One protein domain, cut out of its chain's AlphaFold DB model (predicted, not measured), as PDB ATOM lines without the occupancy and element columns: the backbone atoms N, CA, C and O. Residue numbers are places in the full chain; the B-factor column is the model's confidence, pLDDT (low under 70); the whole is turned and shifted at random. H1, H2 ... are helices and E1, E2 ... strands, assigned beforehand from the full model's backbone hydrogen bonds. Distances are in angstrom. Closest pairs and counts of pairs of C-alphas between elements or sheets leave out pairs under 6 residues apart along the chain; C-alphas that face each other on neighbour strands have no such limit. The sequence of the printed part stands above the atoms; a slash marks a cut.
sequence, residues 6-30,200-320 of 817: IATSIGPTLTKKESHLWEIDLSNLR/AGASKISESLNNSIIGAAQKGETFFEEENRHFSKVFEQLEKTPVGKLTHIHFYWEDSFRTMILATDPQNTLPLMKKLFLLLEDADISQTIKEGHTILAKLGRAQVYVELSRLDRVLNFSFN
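Overview. This is residues 6 to 30 and 200 to 320 of the 817 residues of an uncharacterized protein of Leptospira ilyithenensis (UniProt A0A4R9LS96). One twisted sheet of seven strands forms a wall, with H4 laid slantwise over E5 and E6, H5 over E6, and H1 over the edge strand E3, on one face; no named helix lies over the other face. H2 and H3 only graze the sheet. The printed part has 146 residues with five named helices and seven named strands, in the order E1 E2 H1 E3 H2 E4 H3 H4 H5 E5 E6 E7; the class is mixed, helices and strands. The sheet is mixed, in the order E1 E2 E5 E6 E7 E4 E3. The whole is compact, with a radius of gyration of the C-alphas of 14.3 A and spans of 37 by 35 by 26 A.

Arrangement. Across the sheet come E1, residues 14 to 18, E2, 21 to 25, E5, 294 to 298, E6, 303 to 309, E7, 314 to 319, E4, 248 to 253, and E3, 223 to 227. E5, E6 and E7 form a meander, each strand the antiparallel neighbour of the one before, with N 295 and O 306 at 2.9 A and N 316 and O 307 at 2.8 A, within hydrogen-bond range. E2 is parallel to E5, N 296 and O 22 at 2.7 A, and antiparallel to E1 in a hairpin, N 15 and O 23 at 2.9 A. E4 is parallel to E7, N 317 and O 250 at 2.8 A, and antiparallel to E3, N 224 and O 251 at 2.8 A. H4, residues 266 to 281, has a height over the sheet of 10.8 A. H5, residues 283 to 290, runs along E6 at 21 degrees on the local plane; their closest C-alphas, of Ile 289 and Glu 307, are 6.0 A apart. H1, residues 202 to 218, touches H4 at a steep tilt of 55 degrees, opposite ways; the closest C-alphas, of Ser 206 and Met 273, are 5.3 A apart. With residues 214 to 218 alone H1 touches H3, residues 255 to 263; the closest C-alphas, of Ala 217 and Arg 258, are 5.9 A apart. H2, residues 233 to 238, is close to H1 but not clearly touching it; the C-alphas of Ile 205 and Val 234 are closest, 6.4 A apart. In H1, H2, H3 and H5 every O i to N i+4 pair is within hydrogen-bond range; in H4, 10 of 12 are.

Along the chain. E1 begins at C-alpha 14 (-0.500, 23.267, -35.444). H1 measures 23.9 A, H4 23.0 A and E6 19.2 A. E7 ends at C-alpha 319 (-14.769, 11.649, -37.918).

Size, cuts and confidence. The C-alphas of Ala 7 and Lys 219 are farthest apart, 40.1 A. Residues 31 to 199 are not printed, and C-alphas 30 and 200 are 18.6 A apart across this cut. Of the links printed whole, H2 to E4 is short, the others tight. Mean pLDDT of the printed part is 89.1; residues 230 to 231 are under 70.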
ATOM      1  N   ILE A   6       3.788  24.736 -34.456       89.75
ATOM      2  CA  ILE A   6       4.295  24.832 -35.825       89.75
ATOM      3  C   ILE A   6       3.391  25.787 -36.607       89.75
ATOM      4  O   ILE A   6       2.178  25.584 -36.705       89.75
ATOM      5  N   ALA A   7       3.980  26.855 -37.147       87.94
ATOM      6  CA  ALA A   7       3.280  27.784 -38.025       87.94
ATOM      7  C   ALA A   7       3.064  27.126 -39.393       87.94
ATOM      8  O   ALA A   7       4.032  26.770 -40.061       87.94
ATOM      9  N   THR A   8       1.806  26.973 -39.802       88.19
ATOM     10  CA  THR A   8       1.455  26.280 -41.050       88.19
ATOM     11  C   THR A   8       1.312  27.259 -42.213       88.19
ATOM     12  O   THR A   8       0.962  28.433 -42.043       88.19
ATOM     13  N   SER A   9       1.512  26.765 -43.430       83.12
ATOM     14  CA  SER A   9       1.332  27.526 -44.668       83.12
ATOM     15  C   SER A   9      -0.119  27.972 -44.889       83.12
ATOM     16  O   SER A   9      -0.340  29.016 -45.509       83.12
ATOM     17  N   ILE A  10      -1.103  27.235 -44.353       83.62
ATOM     18  CA  ILE A  10      -2.544  27.522 -44.475       83.62
ATOM     19  C   ILE A  10      -3.037  28.612 -43.506       83.62
ATOM     20  O   ILE A  10      -4.111  29.184 -43.720       83.62
ATOM     21  N   GLY A  11      -2.242  28.964 -42.489       83.12
ATOM     22  CA  GLY A  11      -2.503  30.057 -41.548       83.12
ATOM     23  C   GLY A  11      -2.667  29.593 -40.096       83.12
ATOM     24  O   GLY A  11      -1.901  30.052 -39.253       83.12
ATOM     25  N   PRO A  12      -3.639  28.717 -39.771       88.31
ATOM     26  CA  PRO A  12      -3.816  28.200 -38.413       88.31
ATOM     27  C   PRO A  12      -2.595  27.431 -37.889       88.31
ATOM     28  O   PRO A  12      -2.054  26.576 -38.582       88.31
ATOM     29  N   THR A  13      -2.174  27.693 -36.654       91.75
ATOM     30  CA  THR A  13      -1.025  27.013 -36.031       91.75
ATOM     31  C   THR A  13      -1.363  25.569 -35.655       91.75
ATOM     32  O   THR A  13      -2.427  25.300 -35.091       91.75
ATOM     33  N   LEU A  14      -0.439  24.645 -35.922       94.06
ATOM     34  CA  LEU A  14      -0.500  23.267 -35.444       94.06
ATOM     35  C   LEU A  14       0.098  23.203 -34.030       94.06
ATOM     36  O   LEU A  14       1.244  23.596 -33.820       94.06
ATOM     37  N   THR A  15      -0.668  22.721 -33.052       95.81
ATOM     38  CA  THR A  15      -0.290  22.748 -31.625       95.81
ATOM     39  C   THR A  15      -0.206  21.347 -31.037       95.81
ATOM     40  O   THR A  15      -1.101  20.527 -31.244       95.81
ATOM     41  N   LYS A  16       0.859  21.044 -30.290       93.69
ATOM     42  CA  LYS A  16       1.017  19.736 -29.644       93.69
ATOM     43  C   LYS A  16       0.134  19.652 -28.398       93.69
ATOM     44  O   LYS A  16       0.203  20.523 -27.535       93.69
ATOM     45  N   LYS A  17      -0.680  18.599 -28.283       92.44
ATOM     46  CA  LYS A  17      -1.528  18.337 -27.103       92.44
ATOM     47  C   LYS A  17      -0.953  17.239 -26.218       92.44
ATOM     48  O   LYS A  17      -0.869  17.412 -25.009       92.44
ATOM     49  N   GLU A  18      -0.522  16.136 -26.827       87.88
ATOM     50  CA  GLU A  18       0.019  14.957 -26.136       87.88
ATOM     51  C   GLU A  18       1.227  14.388 -26.900       87.88
ATOM     52  O   GLU A  18       1.611  14.912 -27.946       87.88
ATOM     53  N   SER A  19       1.846  13.307 -26.401       80.19
ATOM     54  CA  SER A  19       3.036  12.693 -27.024       80.19
ATOM     55  C   SER A  19       2.839  12.381 -28.517       80.19
ATOM     56  O   SER A  19       3.746  12.629 -29.311       80.19
ATOM     57  N   HIS A  20       1.637  11.928 -28.899       85.94
ATOM     58  CA  HIS A  20       1.286  11.521 -30.267       85.94
ATOM     59  C   HIS A  20       0.080  12.265 -30.858       85.94
ATOM     60  O   HIS A  20      -0.469  11.819 -31.862       85.94
ATOM     61  N   LEU A  21      -0.345  13.377 -30.248       93.00
ATOM     62  CA  LEU A  21      -1.522  14.125 -30.690       93.00
ATOM     63  C   LEU A  21      -1.193  15.597 -30.909       93.00
ATOM     64  O   LEU A  21      -0.771  16.297 -29.983       93.00
ATOM     65  N   TRP A  22      -1.472  16.060 -32.119       96.12
ATOM     66  CA  TRP A  22      -1.435  17.465 -32.501       96.12
ATOM     67  C   TRP A  22      -2.820  17.944 -32.897       96.12
ATOM     68  O   TRP A  22      -3.651  17.157 -33.331       96.12
ATOM     69  N   GLU A  23      -3.077  19.235 -32.757       96.75
ATOM     70  CA  GLU A  23      -4.371  19.840 -33.041       96.75
ATOM     71  C   GLU A  23      -4.214  21.069 -33.929       96.75
ATOM     72  O   GLU A  23      -3.340  21.907 -33.694       96.75
ATOM     73  N   ILE A  24      -5.114  21.194 -34.905       95.75
ATOM     74  CA  ILE A  24      -5.258  22.371 -35.758       95.75
ATOM     75  C   ILE A  24      -6.735  22.752 -35.894       95.75
ATOM     76  O   ILE A  24      -7.599  21.898 -36.121       95.75
ATOM     77  N   ASP A  25      -7.041  24.044 -35.759       94.69
ATOM     78  CA  ASP A  25      -8.399  24.560 -35.940       94.69
ATOM     79  C   ASP A  25      -8.585  25.171 -37.330       94.69
ATOM     80  O   ASP A  25      -8.077  26.246 -37.643       94.69
ATOM     81  N   LEU A  26      -9.346  24.471 -38.168       93.00
ATOM     82  CA  LEU A  26      -9.678  24.871 -39.531       93.00
ATOM     83  C   LEU A  26     -11.127  25.362 -39.645       93.00
ATOM     84  O   LEU A  26     -11.618  25.573 -40.758       93.00
ATOM     85  N   SER A  27     -11.841  25.557 -38.533       90.12
ATOM     86  CA  SER A  27     -13.262  25.933 -38.529       90.12
ATOM     87  C   SER A  27     -13.502  27.216 -39.329       90.12
ATOM     88  O   SER A  27     -14.372  27.247 -40.199       90.12
ATOM     89  N   ASN A  28     -12.632  28.212 -39.138       86.56
ATOM     90  CA  ASN A  28     -12.700  29.520 -39.798       86.56
ATOM     91  C   ASN A  28     -11.900  29.601 -41.109       86.56
ATOM     92  O   ASN A  28     -11.854  30.664 -41.736       86.56
ATOM     93  N   LEU A  29     -11.266  28.505 -41.547       88.06
ATOM     94  CA  LEU A  29     -10.572  28.475 -42.832       88.06
ATOM     95  C   LEU A  29     -11.608  28.569 -43.961       88.06
ATOM     96  O   LEU A  29     -12.480  27.707 -44.089       88.06
ATOM     97  N   ARG A  30     -11.519  29.622 -44.772       86.50
ATOM     98  CA  ARG A  30     -12.338  29.790 -45.983       86.50
ATOM     99  C   ARG A  30     -11.745  28.954 -47.108       86.50
ATOM    100  O   ARG A  30     -10.526  28.882 -47.212       86.50
ATOM    101  N   ALA A 200      -3.312  18.667 -57.455       78.31
ATOM    102  CA  ALA A 200      -4.035  18.991 -58.679       78.31
ATOM    103  C   ALA A 200      -5.428  18.335 -58.693       78.31
ATOM    104  O   ALA A 200      -5.589  17.138 -58.474       78.31
ATOM    105  N   GLY A 201      -6.469  19.128 -58.963       80.94
ATOM    106  CA  GLY A 201      -7.843  18.620 -58.989       80.94
ATOM    107  C   GLY A 201      -8.431  18.287 -57.612       80.94
ATOM    108  O   GLY A 201      -9.495  17.675 -57.564       80.94
ATOM    109  N   ALA A 202      -7.814  18.738 -56.510       84.38
ATOM    110  CA  ALA A 202      -8.278  18.484 -55.142       84.38
ATOM    111  C   ALA A 202      -9.772  18.777 -54.911       84.38
ATOM    112  O   ALA A 202     -10.400  18.115 -54.095       84.38
ATOM    113  N   SER A 203     -10.371  19.737 -55.627       84.56
ATOM    114  CA  SER A 203     -11.815  20.004 -55.524       84.56
ATOM    115  C   SER A 203     -12.669  18.863 -56.089       84.56
ATOM    116  O   SER A 203     -13.585  18.418 -55.410       84.56
ATOM    117  N   LYS A 204     -12.320  18.327 -57.269       85.38
ATOM    118  CA  LYS A 204     -13.006  17.161 -57.857       85.38
ATOM    119  C   LYS A 204     -12.770  15.892 -57.040       85.38
ATOM    120  O   LYS A 204     -13.676  15.084 -56.888       85.38
ATOM    121  N   ILE A 205     -11.559  15.729 -56.503       88.81
ATOM    122  CA  ILE A 205     -11.227  14.627 -55.589       88.81
ATOM    123  C   ILE A 205     -12.105  14.708 -54.332       88.81
ATOM    124  O   ILE A 205     -12.744  13.726 -53.968       88.81
ATOM    125  N   SER A 206     -12.184  15.890 -53.711       90.44
ATOM    126  CA  SER A 206     -13.008  16.120 -52.517       90.44
ATOM    127  C   SER A 206     -14.487  15.854 -52.792       90.44
ATOM    128  O   SER A 206     -15.145  15.232 -51.972       90.44
ATOM    129  N   GLU A 207     -14.996  16.282 -53.948       89.56
ATOM    130  CA  GLU A 207     -16.378  16.044 -54.379       89.56
ATOM    131  C   GLU A 207     -16.672  14.555 -54.575       89.56
ATOM    132  O   GLU A 207     -17.646  14.045 -54.024       89.56
ATOM    133  N   SER A 208     -15.802  13.843 -55.295       90.50
ATOM    134  CA  SER A 208     -15.936  12.401 -55.518       90.50
ATOM    135  C   SER A 208     -15.980  11.630 -54.199       90.50
ATOM    136  O   SER A 208     -16.881  10.823 -53.990       90.50
ATOM    137  N   LEU A 209     -15.042  11.907 -53.288       90.94
ATOM    138  CA  LEU A 209     -14.974  11.234 -51.990       90.94
ATOM    139  C   LEU A 209     -16.156  11.603 -51.090       90.94
ATOM    140  O   LEU A 209     -16.716  10.725 -50.442       90.94
ATOM    141  N   ASN A 210     -16.580  12.871 -51.081       91.50
ATOM    142  CA  ASN A 210     -17.755  13.308 -50.327       91.50
ATOM    143  C   ASN A 210     -19.014  12.547 -50.768       91.50
ATOM    144  O   ASN A 210     -19.759  12.044 -49.932       91.50
ATOM    145  N   ASN A 211     -19.218  12.411 -52.080       91.25
ATOM    146  CA  ASN A 211     -20.355  11.680 -52.634       91.25
ATOM    147  C   ASN A 211     -20.306  10.187 -52.276       91.25
ATOM    148  O   ASN A 211     -21.335   9.619 -51.912       91.25
ATOM    149  N   SER A 212     -19.124   9.565 -52.316       91.31
ATOM    150  CA  SER A 212     -18.952   8.171 -51.893       91.31
ATOM    151  C   SER A 212     -19.241   7.971 -50.402       91.31
ATOM    152  O   SER A 212     -19.965   7.042 -50.047       91.31
ATOM    153  N   ILE A 213     -18.759   8.870 -49.534       92.12
ATOM    154  CA  ILE A 213     -19.039   8.843 -48.088       92.12
ATOM    155  C   ILE A 213     -20.539   9.012 -47.825       92.12
ATOM    156  O   ILE A 213     -21.105   8.265 -47.033       92.12
ATOM    157  N   ILE A 214     -21.209   9.949 -48.508       91.12
ATOM    158  CA  ILE A 214     -22.667  10.123 -48.404       91.12
ATOM    159  C   ILE A 214     -23.389   8.844 -48.839       91.12
ATOM    160  O   ILE A 214     -24.293   8.391 -48.140       91.12
ATOM    161  N   GLY A 215     -22.973   8.232 -49.951       90.12
ATOM    162  CA  GLY A 215     -23.542   6.974 -50.436       90.12
ATOM    163  C   GLY A 215     -23.392   5.822 -49.435       90.12
ATOM    164  O   GLY A 215     -24.364   5.117 -49.168       90.12
ATOM    165  N   ALA A 216     -22.210   5.660 -48.836       88.69
ATOM    166  CA  ALA A 216     -21.950   4.681 -47.776       88.69
ATOM    167  C   ALA A 216     -22.807   4.959 -46.523       88.69
ATOM    168  O   ALA A 216     -23.516   4.086 -46.016       88.69
ATOM    169  N   ALA A 217     -22.846   6.216 -46.074       89.06
ATOM    170  CA  ALA A 217     -23.644   6.653 -44.931       89.06
ATOM    171  C   ALA A 217     -25.158   6.418 -45.131       89.06
ATOM    172  O   ALA A 217     -25.857   6.033 -44.184       89.06
ATOM    173  N   GLN A 218     -25.673   6.606 -46.353       89.69
ATOM    174  CA  GLN A 218     -27.069   6.316 -46.710       89.69
ATOM    175  C   GLN A 218     -27.400   4.826 -46.577       89.69
ATOM    176  O   GLN A 218     -28.488   4.489 -46.110       89.69
ATOM    177  N   LYS A 219     -26.453   3.938 -46.906       86.44
ATOM    178  CA  LYS A 219     -26.591   2.480 -46.740       86.44
ATOM    179  C   LYS A 219     -26.482   2.010 -45.286       86.44
ATOM    180  O   LYS A 219     -26.734   0.844 -45.005       86.44
ATOM    181  N   GLY A 220     -26.140   2.905 -44.358       82.56
ATOM    182  CA  GLY A 220     -25.932   2.565 -42.949       82.56
ATOM    183  C   GLY A 220     -24.527   2.063 -42.630       82.56
ATOM    184  O   GLY A 220     -24.311   1.546 -41.538       82.56
ATOM    185  N   GLU A 221     -23.577   2.234 -43.547       83.25
ATOM    186  CA  GLU A 221     -22.173   1.927 -43.297       83.25
ATOM    187  C   GLU A 221     -21.567   2.957 -42.324       83.25
ATOM    188  O   GLU A 221     -21.989   4.120 -42.253       83.25
ATOM    189  N   THR A 222     -20.576   2.520 -41.548       84.38
ATOM    190  CA  THR A 222     -19.819   3.349 -40.588       84.38
ATOM    191  C   THR A 222     -18.409   3.678 -41.077       84.38
ATOM    192  O   THR A 222     -17.630   4.323 -40.371       84.38
ATOM    193  N   PHE A 223     -18.064   3.223 -42.281       88.50
ATOM    194  CA  PHE A 223     -16.788   3.488 -42.919       88.50
ATOM    195  C   PHE A 223     -16.916   3.481 -44.446       88.50
ATOM    196  O   PHE A 223     -17.873   2.941 -44.992       88.50
ATOM    197  N   PHE A 224     -15.938   4.075 -45.123       91.00
ATOM    198  CA  PHE A 224     -15.738   4.017 -46.569       91.00
ATOM    199  C   PHE A 224     -14.241   3.856 -46.857       91.00
ATOM    200  O   PHE A 224     -13.411   4.473 -46.184       91.00
ATOM    201  N   GLU A 225     -13.893   3.042 -47.852       89.38
ATOM    202  CA  GLU A 225     -12.513   2.837 -48.295       89.38
ATOM    203  C   GLU A 225     -12.338   3.193 -49.772       89.38
ATOM    204  O   GLU A 225     -13.169   2.864 -50.617       89.38
ATOM    205  N   GLU A 226     -11.221   3.850 -50.074       89.00
ATOM    206  CA  GLU A 226     -10.733   4.077 -51.430       89.00
ATOM    207  C   GLU A 226      -9.417   3.306 -51.597       89.00
ATOM    208  O   GLU A 226      -8.494   3.443 -50.789       89.00
ATOM    209  N   GLU A 227      -9.318   2.499 -52.650       86.06
ATOM    210  CA  GLU A 227      -8.158   1.660 -52.961       86.06
ATOM    211  C   GLU A 227      -7.346   2.268 -54.116       86.06
ATOM    212  O   GLU A 227      -7.905   2.790 -55.085       86.06
ATOM    213  N   ASN A 228      -6.016   2.161 -54.058       83.50
ATOM    214  CA  ASN A 228      -5.123   2.600 -55.131       83.50
ATOM    215  C   ASN A 228      -5.169   1.637 -56.329       83.50
ATOM    216  O   ASN A 228      -4.267   0.828 -56.557       83.50
ATOM    217  N   ARG A 229      -6.251   1.725 -57.101       78.38
ATOM    218  CA  ARG A 229      -6.414   1.018 -58.375       78.38
ATOM    219  C   ARG A 229      -5.662   1.747 -59.489       78.38
ATOM    220  O   ARG A 229      -5.355   2.935 -59.383       78.38
ATOM    221  N   HIS A 230      -5.382   1.038 -60.586       58.97
ATOM    222  CA  HIS A 230      -4.694   1.610 -61.749       58.97
ATOM    223  C   HIS A 230      -5.345   2.945 -62.170       58.97
ATOM    224  O   HIS A 230      -6.541   2.984 -62.455       58.97
ATOM    225  N   PHE A 231      -4.537   4.013 -62.228       63.72
ATOM    226  CA  PHE A 231      -4.912   5.390 -62.604       63.72
ATOM    227  C   PHE A 231      -5.720   6.209 -61.580       63.72
ATOM    228  O   PHE A 231      -6.380   7.183 -61.959       63.72
ATOM    229  N   SER A 232      -5.658   5.887 -60.285       80.50
ATOM    230  CA  SER A 232      -6.308   6.729 -59.280       80.50
ATOM    231  C   SER A 232      -5.563   8.056 -59.053       80.50
ATOM    232  O   SER A 232      -4.493   8.117 -58.442       80.50
ATOM    233  N   LYS A 233      -6.159   9.154 -59.539       84.25
ATOM    234  CA  LYS A 233      -5.572  10.506 -59.485       84.25
ATOM    235  C   LYS A 233      -5.304  11.000 -58.065       84.25
ATOM    236  O   LYS A 233      -4.376  11.780 -57.876       84.25
ATOM    237  N   VAL A 234      -6.106  10.591 -57.077       88.81
ATOM    238  CA  VAL A 234      -5.907  11.026 -55.685       88.81
ATOM    239  C   VAL A 234      -4.592  10.494 -55.121       88.81
ATOM    240  O   VAL A 234      -3.832  11.267 -54.547       88.81
ATOM    241  N   PHE A 235      -4.272   9.221 -55.362       91.75
ATOM    242  CA  PHE A 235      -3.021   8.619 -54.898       91.75
ATOM    243  C   PHE A 235      -1.808   9.211 -55.611       91.75
ATOM    244  O   PHE A 235      -0.826   9.522 -54.949       91.75
ATOM    245  N   GLU A 236      -1.903   9.449 -56.923       88.56
ATOM    246  CA  GLU A 236      -0.837  10.104 -57.695       88.56
ATOM    247  C   GLU A 236      -0.497  11.498 -57.141       88.56
ATOM    248  O   GLU A 236       0.669  11.877 -57.071       88.56
ATOM    249  N   GLN A 237      -1.504  12.282 -56.732       89.00
ATOM    250  CA  GLN A 237      -1.242  13.599 -56.149       89.00
ATOM    251  C   GLN A 237      -0.764  13.519 -54.694       89.00
ATOM    252  O   GLN A 237       0.092  14.309 -54.308       89.00
ATOM    253  N   LEU A 238      -1.280  12.581 -53.892       91.00
ATOM    254  CA  LEU A 238      -0.826  12.388 -52.511       91.00
ATOM    255  C   LEU A 238       0.618  11.877 -52.440       91.00
ATOM    256  O   LEU A 238       1.347  12.288 -51.542       91.00
ATOM    257  N   GLU A 239       1.061  11.075 -53.410       91.25
ATOM    258  CA  GLU A 239       2.446  10.590 -53.506       91.25
ATOM    259  C   GLU A 239       3.468  11.733 -53.636       91.25
ATOM    260  O   GLU A 239       4.614  11.580 -53.217       91.25
ATOM    261  N   LYS A 240       3.051  12.902 -54.147       88.69
ATOM    262  CA  LYS A 240       3.888  14.113 -54.230       88.69
ATOM    263  C   LYS A 240       4.044  14.836 -52.887       88.69
ATOM    264  O   LYS A 240       4.893  15.718 -52.760       88.69
ATOM    265  N   THR A 241       3.194  14.535 -51.905       89.56
ATOM    266  CA  THR A 241       3.269  15.106 -50.550       89.56
ATOM    267  C   THR A 241       4.219  14.276 -49.674       89.56
ATOM    268  O   THR A 241       4.479  13.115 -49.998       89.56
ATOM    269  N   PRO A 242       4.696  14.795 -48.523       90.62
ATOM    270  CA  PRO A 242       5.531  14.019 -47.594       90.62
ATOM    271  C   PRO A 242       4.889  12.729 -47.056       90.62
ATOM    272  O   PRO A 242       5.599  11.842 -46.584       90.62
ATOM    273  N   VAL A 243       3.562  12.586 -47.160       89.44
ATOM    274  CA  VAL A 243       2.852  11.341 -46.825       89.44
ATOM    275  C   VAL A 243       3.388  10.160 -47.650       89.44
ATOM    276  O   VAL A 243       3.555   9.052 -47.130       89.44
ATOM    277  N   GLY A 244       3.737  10.414 -48.915       88.75
ATOM    278  CA  GLY A 244       4.321   9.439 -49.825       88.75
ATOM    279  C   GLY A 244       3.305   8.461 -50.413       88.75
ATOM    280  O   GLY A 244       2.114   8.746 -50.545       88.75
ATOM    281  N   LYS A 245       3.801   7.296 -50.837       90.00
ATOM    282  CA  LYS A 245       3.016   6.320 -51.595       90.00
ATOM    283  C   LYS A 245       2.039   5.547 -50.708       90.00
ATOM    284  O   LYS A 245       2.447   4.720 -49.895       90.00
ATOM    285  N   LEU A 246       0.749   5.747 -50.961       90.69
ATOM    286  CA  LEU A 246      -0.350   5.067 -50.277       90.69
ATOM    287  C   LEU A 246      -0.949   3.942 -51.135       90.69
ATOM    288  O   LEU A 246      -0.959   4.005 -52.368       90.69
ATOM    289  N   THR A 247      -1.491   2.921 -50.476       85.31
ATOM    290  CA  THR A 247      -2.302   1.861 -51.089       85.31
ATOM    291  C   THR A 247      -3.792   2.049 -50.826       85.31
ATOM    292  O   THR A 247      -4.585   1.656 -51.673       85.31
ATOM    293  N   HIS A 248      -4.179   2.649 -49.692       90.19
ATOM    294  CA  HIS A 248      -5.584   2.885 -49.339       90.19
ATOM    295  C   HIS A 248      -5.783   4.229 -48.628       90.19
ATOM    296  O   HIS A 248      -4.865   4.755 -47.990       90.19
ATOM    297  N   ILE A 249      -7.007   4.752 -48.707       93.31
ATOM    298  CA  ILE A 249      -7.504   5.852 -47.879       93.31
ATOM    299  C   ILE A 249      -8.786   5.374 -47.202       93.31
ATOM    300  O   ILE A 249      -9.723   4.952 -47.879       93.31
ATOM    301  N   HIS A 250      -8.842   5.442 -45.876       92.12
ATOM    302  CA  HIS A 250     -10.011   5.039 -45.104       92.12
ATOM    303  C   HIS A 250     -10.688   6.238 -44.453       92.12
ATOM    304  O   HIS A 250     -10.030   7.132 -43.919       92.12
ATOM    305  N   PHE A 251     -12.015   6.205 -44.431       93.12
ATOM    306  CA  PHE A 251     -12.864   7.164 -43.746       93.12
ATOM    307  C   PHE A 251     -13.750   6.406 -42.762       93.12
ATOM    308  O   PHE A 251     -14.486   5.518 -43.171       93.12
ATOM    309  N   TYR A 252     -13.692   6.751 -41.480       91.31
ATOM    310  CA  TYR A 252     -14.488   6.144 -40.410       91.31
ATOM    311  C   TYR A 252     -15.353   7.202 -39.743       91.31
ATOM    312  O   TYR A 252     -14.897   8.330 -39.560       91.31
ATOM    313  N   TRP A 253     -16.568   6.862 -39.322       91.69
ATOM    314  CA  TRP A 253     -17.433   7.806 -38.617       91.69
ATOM    315  C   TRP A 253     -18.373   7.145 -37.611       91.69
ATOM    316  O   TRP A 253     -18.776   5.993 -37.753       91.69
ATOM    317  N   GLU A 254     -18.764   7.916 -36.595       86.69
ATOM    318  CA  GLU A 254     -19.870   7.570 -35.699       86.69
ATOM    319  C   GLU A 254     -21.225   8.048 -36.243       86.69
ATOM    320  O   GLU A 254     -21.307   8.888 -37.147       86.69
ATOM    321  N   ASP A 255     -22.306   7.577 -35.615       86.19
ATOM    322  CA  ASP A 255     -23.676   7.970 -35.953       86.19
ATOM    323  C   ASP A 255     -23.896   9.487 -35.897       86.19
ATOM    324  O   ASP A 255     -24.629  10.029 -36.719       86.19
ATOM    325  N   SER A 256     -23.212  10.204 -34.998       89.75
ATOM    326  CA  SER A 256     -23.311  11.667 -34.903       89.75
ATOM    327  C   SER A 256     -22.887  12.374 -36.199       89.75
ATOM    328  O   SER A 256     -23.562  13.298 -36.660       89.75
ATOM    329  N   PHE A 257     -21.794  11.921 -36.822       91.25
ATOM    330  CA  PHE A 257     -21.334  12.447 -38.105       91.25
ATOM    331  C   PHE A 257     -22.244  11.987 -39.244       91.25
ATOM    332  O   PHE A 257     -22.586  12.796 -40.102       91.25
ATOM    333  N   ARG A 258     -22.698  10.725 -39.221       91.12
ATOM    334  CA  ARG A 258     -23.659  10.198 -40.199       91.12
ATOM    335  C   ARG A 258     -24.946  11.027 -40.228       91.12
ATOM    336  O   ARG A 258     -25.392  11.431 -41.296       91.12
ATOM    337  N   THR A 259     -25.530  11.332 -39.071       90.75
ATOM    338  CA  THR A 259     -26.716  12.197 -38.990       90.75
ATOM    339  C   THR A 259     -26.423  13.588 -39.548       90.75
ATOM    340  O   THR A 259     -27.230  14.128 -40.299       90.75
ATOM    341  N   MET A 260     -25.259  14.157 -39.229       91.44
ATOM    342  CA  MET A 260     -24.862  15.478 -39.712       91.44
ATOM    343  C   MET A 260     -24.696  15.516 -41.236       91.44
ATOM    344  O   MET A 260     -25.260  16.405 -41.876       91.44
ATOM    345  N   ILE A 261     -23.974  14.559 -41.827       90.56
ATOM    346  CA  ILE A 261     -23.681  14.559 -43.266       90.56
ATOM    347  C   ILE A 261     -24.932  14.271 -44.105       90.56
ATOM    348  O   ILE A 261     -25.093  14.861 -45.167       90.56
ATOM    349  N   LEU A 262     -25.852  13.435 -43.611       90.38
ATOM    350  CA  LEU A 262     -27.119  13.139 -44.288       90.38
ATOM    351  C   LEU A 262     -28.149  14.273 -44.168       90.38
ATOM    352  O   LEU A 262     -29.011  14.404 -45.032       90.38
ATOM    353  N   ALA A 263     -28.074  15.084 -43.107       89.69
ATOM    354  CA  ALA A 263     -28.959  16.232 -42.903       89.69
ATOM    355  C   ALA A 263     -28.461  17.522 -43.583       89.69
ATOM    356  O   ALA A 263     -29.189  18.515 -43.621       89.69
ATOM    357  N   THR A 264     -27.224  17.535 -44.082       87.00
ATOM    358  CA  THR A 264     -26.586  18.718 -44.668       87.00
ATOM    359  C   THR A 264     -26.539  18.594 -46.190       87.00
ATOM    360  O   THR A 264     -26.213  17.536 -46.716       87.00
ATOM    361  N   ASP A 265     -26.830  19.684 -46.907       84.38
ATOM    362  CA  ASP A 265     -26.666  19.736 -48.368       84.38
ATOM    363  C   ASP A 265     -25.217  19.361 -48.763       84.38
ATOM    364  O   ASP A 265     -24.278  19.913 -48.173       84.38
ATOM    365  N   PRO A 266     -25.003  18.466 -49.749       81.06
ATOM    366  CA  PRO A 266     -23.675  18.113 -50.253       81.06
ATOM    367  C   PRO A 266     -22.768  19.312 -50.587       81.06
ATOM    368  O   PRO A 266     -21.556  19.246 -50.366       81.06
ATOM    369  N   GLN A 267     -23.325  20.434 -51.059       80.25
ATOM    370  CA  GLN A 267     -22.547  21.649 -51.341       80.25
ATOM    371  C   GLN A 267     -21.949  22.275 -50.074       80.25
ATOM    372  O   GLN A 267     -20.875  22.872 -50.123       80.25
ATOM    373  N   ASN A 268     -22.601  22.094 -48.926       82.75
ATOM    374  CA  ASN A 268     -22.146  22.603 -47.634       82.75
ATOM    375  C   ASN A 268     -21.175  21.644 -46.922       82.75
ATOM    376  O   ASN A 268     -20.440  22.073 -46.031       82.75
ATOM    377  N   THR A 269     -21.136  20.362 -47.303       85.19
ATOM    378  CA  THR A 269     -20.185  19.371 -46.759       85.19
ATOM    379  C   THR A 269     -18.881  19.315 -47.554       85.19
ATOM    380  O   THR A 269     -17.821  19.074 -46.975       85.19
ATOM    381  N   LEU A 270     -18.911  19.652 -48.848       87.19
ATOM    382  CA  LEU A 270     -17.730  19.714 -49.714       87.19
ATOM    383  C   LEU A 270     -16.564  20.560 -49.146       87.19
ATOM    384  O   LEU A 270     -15.417  20.099 -49.212       87.19
ATOM    385  N   PRO A 271     -16.785  21.748 -48.541       88.88
ATOM    386  CA  PRO A 271     -15.713  22.506 -47.901       88.88
ATOM    387  C   PRO A 271     -14.997  21.737 -46.785       88.88
ATOM    388  O   PRO A 271     -13.792  21.913 -46.625       88.88
ATOM    389  N   LEU A 272     -15.694  20.869 -46.036       89.12
ATOM    390  CA  LEU A 272     -15.080  20.047 -44.983       89.12
ATOM    391  C   LEU A 272     -14.047  19.093 -45.588       89.12
ATOM    392  O   LEU A 272     -12.902  19.058 -45.139       89.12
ATOM    393  N   MET A 273     -14.423  18.391 -46.659       89.56
ATOM    394  CA  MET A 273     -13.525  17.479 -47.371       89.56
ATOM    395  C   MET A 273     -12.345  18.220 -47.997       89.56
ATOM    396  O   MET A 273     -11.202  17.778 -47.892       89.56
ATOM    397  N   LYS A 274     -12.589  19.400 -48.572       90.56
ATOM    398  CA  LYS A 274     -11.525  20.220 -49.153       90.56
ATOM    399  C   LYS A 274     -10.499  20.672 -48.111       90.56
ATOM    400  O   LYS A 274      -9.306  20.665 -48.411       90.56
ATOM    401  N   LYS A 275     -10.929  21.020 -46.890       92.75
ATOM    402  CA  LYS A 275     -10.024  21.368 -45.775       92.75
ATOM    403  C   LYS A 275      -9.084  20.217 -45.411       92.75
ATOM    404  O   LYS A 275      -7.918  20.477 -45.135       92.75
ATOM    405  N   LEU A 276      -9.558  18.970 -45.455       93.00
ATOM    406  CA  LEU A 276      -8.724  17.795 -45.181       93.00
ATOM    407  C   LEU A 276      -7.610  17.624 -46.217       93.00
ATOM    408  O   LEU A 276      -6.475  17.362 -45.845       93.00
ATOM    409  N   PHE A 277      -7.893  17.830 -47.505       90.50
ATOM    410  CA  PHE A 277      -6.842  17.775 -48.526       90.50
ATOM    411  C   PHE A 277      -5.876  18.953 -48.430       90.50
ATOM    412  O   PHE A 277      -4.679  18.749 -48.562       90.50
ATOM    413  N   LEU A 278      -6.367  20.161 -48.139       90.06
ATOM    414  CA  LEU A 278      -5.502  21.323 -47.898       90.06
ATOM    415  C   LEU A 278      -4.543  21.114 -46.723       90.06
ATOM    416  O   LEU A 278      -3.419  21.598 -46.773       90.06
ATOM    417  N   LEU A 279      -4.981  20.393 -45.690       92.50
ATOM    418  CA  LEU A 279      -4.135  20.009 -44.565       92.50
ATOM    419  C   LEU A 279      -2.952  19.142 -45.024       92.50
ATOM    420  O   LEU A 279      -1.847  19.339 -44.535       92.50
ATOM    421  N   LEU A 280      -3.160  18.238 -45.986       93.56
ATOM    422  CA  LEU A 280      -2.103  17.376 -46.533       93.56
ATOM    423  C   LEU A 280      -1.176  18.093 -47.523       93.56
ATOM    424  O   LEU A 280      -0.064  17.633 -47.774       93.56
ATOM    425  N   GLU A 281      -1.617  19.212 -48.101       90.19
ATOM    426  CA  GLU A 281      -0.757  20.028 -48.961       90.19
ATOM    427  C   GLU A 281       0.360  20.708 -48.161       90.19
ATOM    428  O   GLU A 281       1.395  21.029 -48.737       90.19
ATOM    429  N   ASP A 282       0.174  20.925 -46.855       91.19
ATOM    430  CA  ASP A 282       1.185  21.510 -45.977       91.19
ATOM    431  C   ASP A 282       2.292  20.500 -45.639       91.19
ATOM    432  O   ASP A 282       2.025  19.414 -45.113       91.19
ATOM    433  N   ALA A 283       3.545  20.853 -45.941       89.62
ATOM    434  CA  ALA A 283       4.674  19.950 -45.765       89.62
ATOM    435  C   ALA A 283       4.931  19.608 -44.291       89.62
ATOM    436  O   ALA A 283       5.210  18.449 -43.986       89.62
ATOM    437  N   ASP A 284       4.792  20.574 -43.379       91.50
ATOM    438  CA  ASP A 284       5.079  20.372 -41.959       91.50
ATOM    439  C   ASP A 284       4.005  19.484 -41.307       91.50
ATOM    440  O   ASP A 284       4.321  18.585 -40.521       91.50
ATOM    441  N   ILE A 285       2.730  19.673 -41.672       93.31
ATOM    442  CA  ILE A 285       1.645  18.807 -41.190       93.31
ATOM    443  C   ILE A 285       1.804  17.380 -41.732       93.31
ATOM    444  O   ILE A 285       1.748  16.419 -40.962       93.31
ATOM    445  N   SER A 286       2.028  17.229 -43.039       93.12
ATOM    446  CA  SER A 286       2.215  15.915 -43.667       93.12
ATOM    447  C   SER A 286       3.438  15.179 -43.125       93.12
ATOM    448  O   SER A 286       3.371  13.973 -42.895       93.12
ATOM    449  N   GLN A 287       4.531  15.896 -42.855       91.94
ATOM    450  CA  GLN A 287       5.718  15.339 -42.211       91.94
ATOM    451  C   GLN A 287       5.422  14.899 -40.770       91.94
ATOM    452  O   GLN A 287       5.819  13.811 -40.367       91.94
ATOM    453  N   THR A 288       4.648  15.685 -40.014       93.19
ATOM    454  CA  THR A 288       4.222  15.313 -38.653       93.19
ATOM    455  C   THR A 288       3.396  14.018 -38.665       93.19
ATOM    456  O   THR A 288       3.602  13.144 -37.824       93.19
ATOM    457  N   ILE A 289       2.498  13.853 -39.645       94.00
ATOM    458  CA  ILE A 289       1.753  12.600 -39.857       94.00
ATOM    459  C   ILE A 289       2.715  11.449 -40.192       94.00
ATOM    460  O   ILE A 289       2.593  10.360 -39.632       94.00
ATOM    461  N   LYS A 290       3.684  11.696 -41.083       90.12
ATOM    462  CA  LYS A 290       4.693  10.722 -41.527       90.12
ATOM    463  C   LYS A 290       5.600  10.230 -40.397       90.12
ATOM    464  O   LYS A 290       6.065   9.100 -40.429       90.12
ATOM    465  N   GLU A 291       5.812  11.053 -39.377       89.50
ATOM    466  CA  GLU A 291       6.557  10.703 -38.162       89.50
ATOM    467  C   GLU A 291       5.739   9.861 -37.161       89.50
ATOM    468  O   GLU A 291       6.215   9.552 -36.068       89.50
ATOM    469  N   GLY A 292       4.517   9.455 -37.527       87.12
ATOM    470  CA  GLY A 292       3.660   8.581 -36.724       87.12
ATOM    471  C   GLY A 292       2.777   9.322 -35.717       87.12
ATOM    472  O   GLY A 292       2.299   8.722 -34.751       87.12
ATOM    473  N   HIS A 293       2.561  10.629 -35.895       91.81
ATOM    474  CA  HIS A 293       1.657  11.406 -35.049       91.81
ATOM    475  C   HIS A 293       0.236  11.486 -35.631       91.81
ATOM    476  O   HIS A 293       0.041  11.573 -36.841       91.81
ATOM    477  N   THR A 294      -0.772  11.533 -34.753       94.31
ATOM    478  CA  THR A 294      -2.162  11.811 -35.135       94.31
ATOM    479  C   THR A 294      -2.411  13.325 -35.142       94.31
ATOM    480  O   THR A 294      -2.098  14.014 -34.166       94.31
ATOM    481  N   ILE A 295      -3.050  13.839 -36.196       96.94
ATOM    482  CA  ILE A 295      -3.531  15.228 -36.272       96.94
ATOM    483  C   ILE A 295      -5.040  15.270 -36.023       96.94
ATOM    484  O   ILE A 295      -5.809  14.628 -36.728       96.94
ATOM    485  N   LEU A 296      -5.479  16.062 -35.051       97.00
ATOM    486  CA  LEU A 296      -6.874  16.413 -34.814       97.00
ATOM    487  C   LEU A 296      -7.207  17.722 -35.538       97.00
ATOM    488  O   LEU A 296      -6.840  18.808 -35.086       97.00
ATOM    489  N   ALA A 297      -7.931  17.624 -36.647       97.00
ATOM    490  CA  ALA A 297      -8.441  18.766 -37.394       97.00
ATOM    491  C   ALA A 297      -9.857  19.134 -36.923       97.00
ATOM    492  O   ALA A 297     -10.797  18.347 -37.066       97.00
ATOM    493  N   LYS A 298     -10.038  20.346 -36.387       96.06
ATOM    494  CA  LYS A 298     -11.367  20.889 -36.058       96.06
ATOM    495  C   LYS A 298     -11.961  21.574 -37.288       96.06
ATOM    496  O   LYS A 298     -11.359  22.488 -37.843       96.06
ATOM    497  N   LEU A 299     -13.145  21.139 -37.714       92.00
ATOM    498  CA  LEU A 299     -13.845  21.628 -38.908       92.00
ATOM    499  C   LEU A 299     -15.214  22.231 -38.548       92.00
ATOM    500  O   LEU A 299     -16.203  22.054 -39.259       92.00
ATOM    501  N   GLY A 300     -15.302  22.926 -37.415       86.62
ATOM    502  CA  GLY A 300     -16.550  23.455 -36.873       86.62
ATOM    503  C   GLY A 300     -17.408  22.358 -36.244       86.62
ATOM    504  O   GLY A 300     -17.206  22.000 -35.088       86.62
ATOM    505  N   ARG A 301     -18.381  21.829 -36.997       83.69
ATOM    506  CA  ARG A 301     -19.336  20.808 -36.505       83.69
ATOM    507  C   ARG A 301     -18.790  19.379 -36.524       83.69
ATOM    508  O   ARG A 301     -19.451  18.479 -36.017       83.69
ATOM    509  N   ALA A 302     -17.622  19.176 -37.123       90.06
ATOM    510  CA  ALA A 302     -16.944  17.891 -37.175       90.06
ATOM    511  C   ALA A 302     -15.512  18.031 -36.661       90.06
ATOM    512  O   ALA A 302     -14.865  19.065 -36.844       90.06
ATOM    513  N   GLN A 303     -15.016  16.970 -36.042       94.56
ATOM    514  CA  GLN A 303     -13.611  16.807 -35.684       94.56
ATOM    515  C   GLN A 303     -13.066  15.603 -36.440       94.56
ATOM    516  O   GLN A 303     -13.772  14.609 -36.563       94.56
ATOM    517  N   VAL A 304     -11.847  15.676 -36.965       96.00
ATOM    518  CA  VAL A 304     -11.279  14.590 -37.774       96.00
ATOM    519  C   VAL A 304      -9.895  14.239 -37.268       96.00
ATOM    520  O   VAL A 304      -9.025  15.102 -37.210       96.00
ATOM    521  N   TYR A 305      -9.697  12.973 -36.917       95.94
ATOM    522  CA  TYR A 305      -8.387  12.419 -36.597       95.94
ATOM    523  C   TYR A 305      -7.753  11.892 -37.882       95.94
ATOM    524  O   TYR A 305      -8.348  11.048 -38.552       95.94
ATOM    525  N   VAL A 306      -6.572  12.403 -38.218       96.50
ATOM    526  CA  VAL A 306      -5.794  12.045 -39.407       96.50
ATOM    527  C   VAL A 306      -4.523  11.336 -38.959       96.50
ATOM    528  O   VAL A 306      -3.743  11.902 -38.195       96.50
ATOM    529  N   GLU A 307      -4.323  10.099 -39.402       93.44
ATOM    530  CA  GLU A 307      -3.139   9.296 -39.071       93.44
ATOM    531  C   GLU A 307      -2.789   8.311 -40.192       93.44
ATOM    532  O   GLU A 307      -3.638   7.952 -41.013       93.44
ATOM    533  N   LEU A 308      -1.544   7.838 -40.195       91.31
ATOM    534  CA  LEU A 308      -1.106   6.738 -41.046       91.31
ATOM    535  C   LEU A 308      -1.164   5.403 -40.300       91.31
ATOM    536  O   LEU A 308      -0.971   5.342 -39.089       91.31
ATOM    537  N   SER A 309      -1.426   4.326 -41.035       86.94
ATOM    538  CA  SER A 309      -1.303   2.952 -40.547       86.94
ATOM    539  C   SER A 309      -0.655   2.043 -41.594       86.94
ATOM    540  O   SER A 309      -0.444   2.435 -42.749       86.94
ATOM    541  N   ARG A 310      -0.331   0.807 -41.187       79.56
ATOM    542  CA  ARG A 310       0.254  -0.238 -42.046       79.56
ATOM    543  C   ARG A 310       1.578   0.166 -42.693       79.56
ATOM    544  O   ARG A 310       1.727   0.038 -43.909       79.56
ATOM    545  N   LEU A 311       2.531   0.630 -41.881       79.31
ATOM    546  CA  LEU A 311       3.836   1.122 -42.347       79.31
ATOM    547  C   LEU A 311       3.677   2.240 -43.391       79.31
ATOM    548  O   LEU A 311       4.212   2.160 -44.496       79.31
ATOM    549  N   ASP A 312       2.869   3.244 -43.049       85.81
ATOM    550  CA  ASP A 312       2.578   4.428 -43.865       85.81
ATOM    551  C   ASP A 312       1.888   4.173 -45.207       85.81
ATOM    552  O   ASP A 312       1.898   5.038 -46.080       85.81
ATOM    553  N   ARG A 313       1.284   2.998 -45.398       86.56
ATOM    554  CA  ARG A 313       0.593   2.662 -46.650       86.56
ATOM    555  C   ARG A 313      -0.872   3.075 -46.653       86.56
ATOM    556  O   ARG A 313      -1.479   3.114 -47.720       86.56
ATOM    557  N   VAL A 314      -1.459   3.344 -45.492       89.69
ATOM    558  CA  VAL A 314      -2.887   3.650 -45.366       89.69
ATOM    559  C   VAL A 314      -3.074   4.969 -44.641       89.69
ATOM    560  O   VAL A 314      -2.619   5.121 -43.512       89.69
ATOM    561  N   LEU A 315      -3.780   5.901 -45.280       94.38
ATOM    562  CA  LEU A 315      -4.185   7.167 -44.677       94.38
ATOM    563  C   LEU A 315      -5.591   7.034 -44.089       94.38
ATOM    564  O   LEU A 315      -6.529   6.692 -44.803       94.38
ATOM    565  N   ASN A 316      -5.745   7.321 -42.799       93.38
ATOM    566  CA  ASN A 316      -7.006   7.165 -42.081       93.38
ATOM    567  C   ASN A 316      -7.564   8.529 -41.668       93.38
ATOM    568  O   ASN A 316      -6.875   9.315 -41.020       93.38
ATOM    569  N   PHE A 317      -8.839   8.761 -41.969       95.25
ATOM    570  CA  PHE A 317      -9.641   9.878 -41.482       95.25
ATOM    571  C   PHE A 317     -10.749   9.342 -40.579       95.25
ATOM    572  O   PHE A 317     -11.620   8.610 -41.038       95.25
ATOM    573  N   SER A 318     -10.746   9.702 -39.298       94.25
ATOM    574  CA  SER A 318     -11.791   9.276 -38.355       94.25
ATOM    575  C   SER A 318     -12.592  10.479 -37.868       94.25
ATOM    576  O   SER A 318     -12.057  11.349 -37.183       94.25
ATOM    577  N   PHE A 319     -13.868  10.550 -38.245       93.69
ATOM    578  CA  PHE A 319     -14.769  11.649 -37.918       93.69
ATOM    579  C   PHE A 319     -15.403  11.463 -36.536       93.69
ATOM    580  O   PHE A 319     -15.979  10.421 -36.227       93.69
ATOM    581  N   ASN A 320     -15.331  12.517 -35.723       91.81
ATOM    582  CA  ASN A 320     -15.858  12.696 -34.365       91.81
ATOM    583  C   ASN A 320     -15.333  11.734 -33.291       91.81
ATOM    584  O   ASN A 320     -15.470  12.028 -32.105       91.81
TER     585      ASN A 320